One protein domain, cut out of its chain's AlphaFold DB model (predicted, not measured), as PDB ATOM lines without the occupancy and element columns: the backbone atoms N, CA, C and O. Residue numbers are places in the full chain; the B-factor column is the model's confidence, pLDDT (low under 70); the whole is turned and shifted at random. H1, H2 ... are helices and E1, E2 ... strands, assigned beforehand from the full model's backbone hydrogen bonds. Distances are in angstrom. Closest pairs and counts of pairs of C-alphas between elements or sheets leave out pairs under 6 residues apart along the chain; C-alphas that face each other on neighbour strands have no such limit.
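AT A GLANCE: This is residues 2 to 58 of the 69 residues of an uncharacterized protein of Sphingobium sp. IP1 (UniProt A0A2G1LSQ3). With little regular structure, the domain is a small three-stranded sheet beside a short helix, H1, and a long loop, residues 12 to 36, passes over one face of the sheet. The printed part has 57 residues, with H1, E1, E2 and E3 in that order, class mixed, and 14 residues in named elements. E1, E2 and E3 form an antiparallel meander, each strand the neighbour of the one before. It is compact, radius of gyration of the C-alphas 10.3 A, spanning 27 by 26 by 17 A.

IN THESE COORDINATES: H1 is residues 8 to 11, beginning at C-alpha 8 (74.012, 15.809, 110.628). E1 is residues 37 to 39, E2 residues 43 to 46, 9.9 A long, and E3 residues 52 to 54, ending at C-alpha 54 (66.792, 17.424, 109.688).

HOW THE PARTS SIT: Hairpin E1 and E2 has N 38 and O 45 within hydrogen-bond range, 2.8 A. Hairpin E2 and E3 has N 44 and O 53 at 2.8 A. H1 only grazes the sheet; the closest C-alphas of H1 and E3, Tyr 8 and Ile 53, are 5.3 A apart. H1 is too short for an O i to N i+4 pair; its one O i to N i+3 pair is within range.

THE WHOLE: The C-alphas of Gly 14 and Gly 24 are farthest apart, 28.0 A. The printed part has no cut; the link H1 to E1 is long. pLDDT is under 70 at residues 2 to 5, 9 to 17 and 58.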
ATOM      1  N   ARG A   2      86.045  21.732  98.870       51.06
ATOM      2  CA  ARG A   2      84.634  21.357  99.071       51.06
ATOM      3  C   ARG A   2      84.564  20.645 100.422       51.06
ATOM      4  O   ARG A   2      85.242  19.638 100.582       51.06
ATOM      5  N   ALA A   3      83.842  21.200 101.395       53.12
ATOM      6  CA  ALA A   3      83.682  20.543 102.691       53.12
ATOM      7  C   ALA A   3      83.017  19.161 102.503       53.12
ATOM      8  O   ALA A   3      82.229  19.000 101.562       53.12
ATOM      9  N   PRO A   4      83.347  18.166 103.345       62.78
ATOM     10  CA  PRO A   4      82.690  16.864 103.302       62.78
ATOM     11  C   PRO A   4      81.177  17.035 103.504       62.78
ATOM     12  O   PRO A   4      80.740  17.874 104.292       62.78
ATOM     13  N   ARG A   5      80.377  16.246 102.775       65.69
ATOM     14  CA  ARG A   5      78.908  16.211 102.887       65.69
ATOM     15  C   ARG A   5      78.495  15.531 104.197       65.69
ATOM     16  O   ARG A   5      77.980  14.420 104.186       65.69
ATOM     17  N   THR A   6      78.785  16.166 105.328       70.38
ATOM     18  CA  THR A   6      78.398  15.648 106.640       70.38
ATOM     19  C   THR A   6      76.878  15.664 106.750       70.38
ATOM     20  O   THR A   6      76.262  16.732 106.706       70.38
ATOM     21  N   ASP A   7      76.285  14.484 106.891       70.12
ATOM     22  CA  ASP A   7      74.871  14.321 107.204       70.12
ATOM     23  C   ASP A   7      74.681  14.427 108.719       70.12
ATOM     24  O   ASP A   7      74.970  13.495 109.463       70.12
ATOM     25  N   TYR A   8      74.233  15.588 109.195       70.81
ATOM     26  CA  TYR A   8      74.012  15.809 110.628       70.81
ATOM     27  C   TYR A   8      72.743  15.122 111.142       70.81
ATOM     28  O   TYR A   8      72.564  15.025 112.358       70.81
ATOM     29  N   ALA A   9      71.875  14.624 110.254       67.06
ATOM     30  CA  ALA A   9      70.706  13.853 110.658       67.06
ATOM     31  C   ALA A   9      71.113  12.530 111.329       67.06
ATOM     32  O   ALA A   9      70.546  12.182 112.365       67.06
ATOM     33  N   ALA A  10      72.145  11.849 110.824       62.16
ATOM     34  CA  ALA A  10      72.685  10.636 111.441       62.16
ATOM     35  C   ALA A  10      73.417  10.890 112.779       62.16
ATOM     36  O   ALA A  10      73.320  10.080 113.701       62.16
ATOM     37  N   PHE A  11      74.127  12.020 112.924       62.22
ATOM     38  CA  PHE A  11      74.928  12.320 114.129       62.22
ATOM     39  C   PHE A  11      74.097  12.637 115.384       62.22
ATOM     40  O   PHE A  11      74.603  12.518 116.502       62.22
ATOM     41  N   ALA A  12      72.822  12.992 115.221       61.47
ATOM     42  CA  ALA A  12      71.890  13.265 116.314       61.47
ATOM     43  C   ALA A  12      71.735  12.105 117.319       61.47
ATOM     44  O   ALA A  12      71.490  12.346 118.497       61.47
ATOM     45  N   ALA A  13      71.901  10.852 116.879       58.50
ATOM     46  CA  ALA A  13      71.640   9.666 117.699       58.50
ATOM     47  C   ALA A  13      72.720   9.368 118.763       58.50
ATOM     48  O   ALA A  13      72.534   8.483 119.592       58.50
ATOM     49  N   GLY A  14      73.854  10.078 118.737       54.44
ATOM     50  CA  GLY A  14      75.026   9.762 119.552       54.44
ATOM     51  C   GLY A  14      74.977  10.317 120.973       54.44
ATOM     52  O   GLY A  14      74.800   9.557 121.916       54.44
ATOM     53  N   ARG A  15      75.256  11.616 121.160       54.88
ATOM     54  CA  ARG A  15      75.493  12.253 122.481       54.88
ATOM     55  C   ARG A  15      75.353  13.791 122.447       54.88
ATOM     56  O   ARG A  15      76.114  14.481 123.119       54.88
ATOM     57  N   GLY A  16      74.469  14.360 121.618       62.53
ATOM     58  CA  GLY A  16      74.489  15.807 121.336       62.53
ATOM     59  C   GLY A  16      73.143  16.439 120.983       62.53
ATOM     60  O   GLY A  16      72.153  15.756 120.746       62.53
ATOM     61  N   HIS A  17      73.122  17.773 120.965       68.81
ATOM     62  CA  HIS A  17      71.980  18.568 120.515       68.81
ATOM     63  C   HIS A  17      71.802  18.444 118.996       68.81
ATOM     64  O   HIS A  17      72.775  18.447 118.242       68.81
ATOM     65  N   VAL A  18      70.551  18.369 118.539       75.25
ATOM     66  CA  VAL A  18      70.231  18.309 117.108       75.25
ATOM     67  C   VAL A  18      70.032  19.719 116.571       75.25
ATOM     68  O   VAL A  18      69.175  20.461 117.051       75.25
ATOM     69  N   VAL A  19      70.800  20.080 115.546       82.75
ATOM     70  CA  VAL A  19      70.553  21.304 114.782       82.75
ATOM     71  C   VAL A  19      69.428  21.021 113.793       82.75
ATOM     72  O   VAL A  19      69.593  20.217 112.878       82.75
ATOM     73  N   LEU A  20      68.284  21.672 114.001       87.56
ATOM     74  CA  LEU A  20      67.106  21.546 113.148       87.56
ATOM     75  C   LEU A  20      66.956  22.751 112.236       87.56
ATOM     76  O   LEU A  20      67.146  23.891 112.665       87.56
ATOM     77  N   TYR A  21      66.539  22.492 111.001       90.62
ATOM     78  CA  TYR A  21      66.088  23.548 110.109       90.62
ATOM     79  C   TYR A  21      64.739  24.096 110.587       90.62
ATOM     80  O   TYR A  21      63.779  23.340 110.743       90.62
ATOM     81  N   ARG A  22      64.642  25.414 110.788       88.31
ATOM     82  CA  ARG A  22      63.407  26.090 111.208       88.31
ATOM     83  C   ARG A  22      62.873  27.029 110.124       88.31
ATOM     84  O   ARG A  22      63.474  28.080 109.903       88.31
ATOM     85  N   PRO A  23      61.747  26.717 109.462       84.31
ATOM     86  CA  PRO A  23      61.188  27.610 108.452       84.31
ATOM     87  C   PRO A  23      60.826  28.972 109.065       84.31
ATOM     88  O   PRO A  23      60.324  29.045 110.185       84.31
ATOM     89  N   GLY A  24      61.111  30.056 108.341       83.94
ATOM     90  CA  GLY A  24      60.833  31.425 108.798       83.94
ATOM     91  C   GLY A  24      61.807  31.981 109.846       83.94
ATOM     92  O   GLY A  24      61.581  33.074 110.361       83.94
ATOM     93  N   GLN A  25      62.887  31.264 110.167       85.50
ATOM     94  CA  GLN A  25      63.978  31.756 111.013       85.50
ATOM     95  C   GLN A  25      65.303  31.811 110.237       85.50
ATOM     96  O   GLN A  25      65.472  31.086 109.248       85.50
ATOM     97  N   PRO A  26      66.270  32.641 110.667       86.25
ATOM     98  CA  PRO A  26      67.626  32.590 110.135       86.25
ATOM     99  C   PRO A  26      68.258  31.230 110.458       86.25
ATOM    100  O   PRO A  26      68.500  30.905 111.617       86.25
ATOM    101  N   ASN A  27      68.521  30.419 109.430       89.56
ATOM    102  CA  ASN A  27      69.207  29.135 109.582       89.56
ATOM    103  C   ASN A  27      70.622  29.250 109.024       89.56
ATOM    104  O   ASN A  27      70.796  29.536 107.837       89.56
ATOM    105  N   HIS A  28      71.622  28.987 109.862       91.44
ATOM    106  CA  HIS A  28      73.025  28.950 109.460       91.44
ATOM    107  C   HIS A  28      73.515  27.512 109.381       91.44
ATOM    108  O   HIS A  28      73.254  26.699 110.267       91.44
ATOM    109  N   CYS A  29      74.223  27.188 108.303       90.69
ATOM    110  CA  CYS A  29      74.784  25.863 108.119       90.69
ATOM    111  C   CYS A  29      75.881  25.605 109.165       90.69
ATOM    112  O   CYS A  29      76.846  26.371 109.201       90.69
ATOM    113  N   PRO A  30      75.819  24.514 109.951       86.94
ATOM    114  CA  PRO A  30      76.848  24.214 110.949       86.94
ATOM    115  C   PRO A  30      78.210  23.874 110.322       86.94
ATOM    116  O   PRO A  30      79.234  23.993 110.984       86.94
ATOM    117  N   GLY A  31      78.241  23.474 109.046       84.50
ATOM    118  CA  GLY A  31      79.479  23.133 108.341       84.50
ATOM    119  C   GLY A  31      80.197  24.319 107.688       84.50
ATOM    120  O   GLY A  31      81.416  24.293 107.561       84.50
ATOM    121  N   CYS A  32      79.471  25.350 107.235       89.00
ATOM    122  CA  CYS A  32      80.073  26.461 106.477       89.00
ATOM    123  C   CYS A  32      79.517  27.862 106.783       89.00
ATOM    124  O   CYS A  32      79.944  28.827 106.156       89.00
ATOM    125  N   GLY A  33      78.541  27.987 107.685       89.50
ATOM    126  CA  GLY A  33      77.909  29.255 108.069       89.50
ATOM    127  C   GLY A  33      76.914  29.841 107.057       89.50
ATOM    128  O   GLY A  33      76.201  30.788 107.391       89.50
ATOM    129  N   ALA A  34      76.816  29.289 105.843       90.88
ATOM    130  CA  ALA A  34      75.908  29.791 104.812       90.88
ATOM    131  C   ALA A  34      74.426  29.601 105.187       90.88
ATOM    132  O   ALA A  34      74.070  28.648 105.878       90.88
ATOM    133  N   SER A  35      73.563  30.471 104.661       91.50
ATOM    134  CA  SER A  35      72.110  30.448 104.907       91.50
ATOM    135  C   SER A  35      71.282  30.034 103.686       91.50
ATOM    136  O   SER A  35      70.064  30.177 103.687       91.50
ATOM    137  N   GLN A  36      71.932  29.533 102.630       91.94
ATOM    138  CA  GLN A  36      71.256  29.004 101.445       91.94
ATOM    139  C   GLN A  36      70.889  27.532 101.650       91.94
ATOM    140  O   GLN A  36      71.765  26.705 101.921       91.94
ATOM    141  N   TRP A  37      69.606  27.205 101.489       92.25
ATOM    142  CA  TRP A  37      69.061  25.882 101.787       92.25
ATOM    143  C   TRP A  37      68.167  25.367 100.659       92.25
ATOM    144  O   TRP A  37      67.318  26.092 100.146       92.25
ATOM    145  N   LEU A  38      68.343  24.094 100.319       92.88
ATOM    146  CA  LEU A  38      67.440  23.278  99.519       92.88
ATOM    147  C   LEU A  38      66.584  22.474 100.500       92.88
ATOM    148  O   LEU A  38      67.047  21.499 101.092       92.88
ATOM    149  N   VAL A  39      65.357  22.932 100.734       92.12
ATOM    150  CA  VAL A  39      64.466  22.354 101.748       92.12
ATOM    151  C   VAL A  39      63.664  21.212 101.127       92.12
ATOM    152  O   VAL A  39      62.840  21.430 100.240       92.12
ATOM    153  N   GLY A  40      63.931  19.991 101.583       88.50
ATOM    154  CA  GLY A  40      63.181  18.791 101.232       88.50
ATOM    155  C   GLY A  40      62.027  18.526 102.200       88.50
ATOM    156  O   GLY A  40      61.586  19.396 102.942       88.50
ATOM    157  N   ARG A  41      61.521  17.289 102.202       88.31
ATOM    158  CA  ARG A  41      60.408  16.885 103.084       88.31
ATOM    159  C   ARG A  41      60.862  16.569 104.511       88.31
ATOM    160  O   ARG A  41      60.150  16.878 105.456       88.31
ATOM    161  N   ALA A  42      62.029  15.941 104.652       85.69
ATOM    162  CA  ALA A  42      62.570  15.486 105.936       85.69
ATOM    163  C   ALA A  42      63.859  16.222 106.342       85.69
ATOM    164  O   ALA A  42      64.163  16.333 107.530       85.69
ATOM    165  N   THR A  43      64.605  16.744 105.368       88.19
ATOM    166  CA  THR A  43      65.910  17.383 105.560       88.19
ATOM    167  C   THR A  43      66.013  18.680 104.765       88.19
ATOM    168  O   THR A  43      65.330  18.867 103.758       88.19
ATOM    169  N   ALA A  44      66.886  19.574 105.214       92.50
ATOM    170  CA  ALA A  44      67.328  20.748 104.482       92.50
ATOM    171  C   ALA A  44      68.819  20.596 104.149       92.50
ATOM    172  O   ALA A  44      69.649  20.446 105.047       92.50
ATOM    173  N   GLU A  45      69.160  20.636 102.860       91.69
ATOM    174  CA  GLU A  45      70.542  20.561 102.374       91.69
ATOM    175  C   GLU A  45      71.101  21.969 102.143       91.69
ATOM    176  O   GLU A  45      70.483  22.808 101.493       91.69
ATOM    177  N   CYS A  46      72.296  22.254 102.655       92.69
ATOM    178  CA  CYS A  46      72.962  23.524 102.414       92.69
ATOM    179  C   CYS A  46      73.412  23.621 100.952       92.69
ATOM    180  O   CYS A  46      74.270  22.863 100.511       92.69
ATOM    181  N   GLY A  47      72.958  24.632 100.215       90.75
ATOM    182  CA  GLY A  47      73.328  24.800  98.804       90.75
ATOM    183  C   GLY A  47      74.802  25.169  98.551       90.75
ATOM    184  O   GLY A  47      75.161  25.451  97.412       90.75
ATOM    185  N   ARG A  48      75.654  25.286  99.584       90.56
ATOM    186  CA  ARG A  48      77.081  25.659  99.466       90.56
ATOM    187  C   ARG A  48      78.005  24.462  99.669       90.56
ATOM    188  O   ARG A  48      78.831  24.162  98.810       90.56
ATOM    189  N   CYS A  49      77.887  23.810 100.823       89.50
ATOM    190  CA  CYS A  49      78.707  22.660 101.213       89.50
ATOM    191  C   CYS A  49      77.949  21.329 101.164       89.50
ATOM    192  O   CYS A  49      78.559  20.293 101.405       89.50
ATOM    193  N   ALA A  50      76.649  21.356 100.856       89.38
ATOM    194  CA  ALA A  50      75.772  20.192 100.833       89.38
ATOM    195  C   ALA A  50      75.671  19.420 102.158       89.38
ATOM    196  O   ALA A  50      75.405  18.223 102.182       89.38
ATOM    197  N   THR A  51      75.868  20.121 103.274       88.12
ATOM    198  CA  THR A  51      75.526  19.619 104.606       88.12
ATOM    199  C   THR A  51      74.012  19.498 104.733       88.12
ATOM    200  O   THR A  51      73.314  20.494 104.539       88.12
ATOM    201  N   ALA A  52      73.518  18.318 105.096       90.12
ATOM    202  CA  ALA A  52      72.100  18.078 105.335       90.12
ATOM    203  C   ALA A  52      71.789  18.089 106.837       90.12
ATOM    204  O   ALA A  52      72.496  17.461 107.630       90.12
ATOM    205  N   ILE A  53      70.737  18.816 107.220       89.19
ATOM    206  CA  ILE A  53      70.199  18.848 108.587       89.19
ATOM    207  C   ILE A  53      68.717  18.447 108.578       89.19
ATOM    208  O   ILE A  53      68.024  18.715 107.594       89.19
ATOM    209  N   PRO A  54      68.195  17.814 109.638       88.69
ATOM    210  CA  PRO A  54      66.792  17.424 109.688       88.69
ATOM    211  C   PRO A  54      65.846  18.620 109.906       88.69
ATOM    212  O   PRO A  54      66.198  19.606 110.555       88.69
ATOM    213  N   ILE A  55      64.631  18.535 109.356       87.94
ATOM    214  CA  ILE A  55      63.551  19.525 109.563       87.94
ATOM    215  C   ILE A  55      62.745  19.187 110.822       87.94
ATOM    216  O   ILE A  55      62.284  20.065 111.546       87.94
ATOM    217  N   ILE A  56      62.592  17.894 111.095       81.69
ATOM    218  CA  ILE A  56      61.891  17.356 112.259       81.69
ATOM    219  C   ILE A  56      62.940  16.693 113.142       81.69
ATOM    220  O   ILE A  56      63.865  16.080 112.616       81.69
ATOM    221  N   SER A  57      62.803  16.794 114.469       71.06
ATOM    222  CA  SER A  57      63.668  16.037 115.378       71.06
ATOM    223  C   SER A  57      63.689  14.569 114.948       71.06
ATOM    224  O   SER A  57      62.620  13.955 114.917       71.06
ATOM    225  N   PRO A  58      64.856  13.992 114.610       64.00
ATOM    226  CA  PRO A  58      64.925  12.562 114.398       64.00
ATOM    227  C   PRO A  58      64.484  11.894 115.701       64.00
ATOM    228  O   PRO A  58      64.870  12.333 116.790       64.00
TER     229      PRO A  58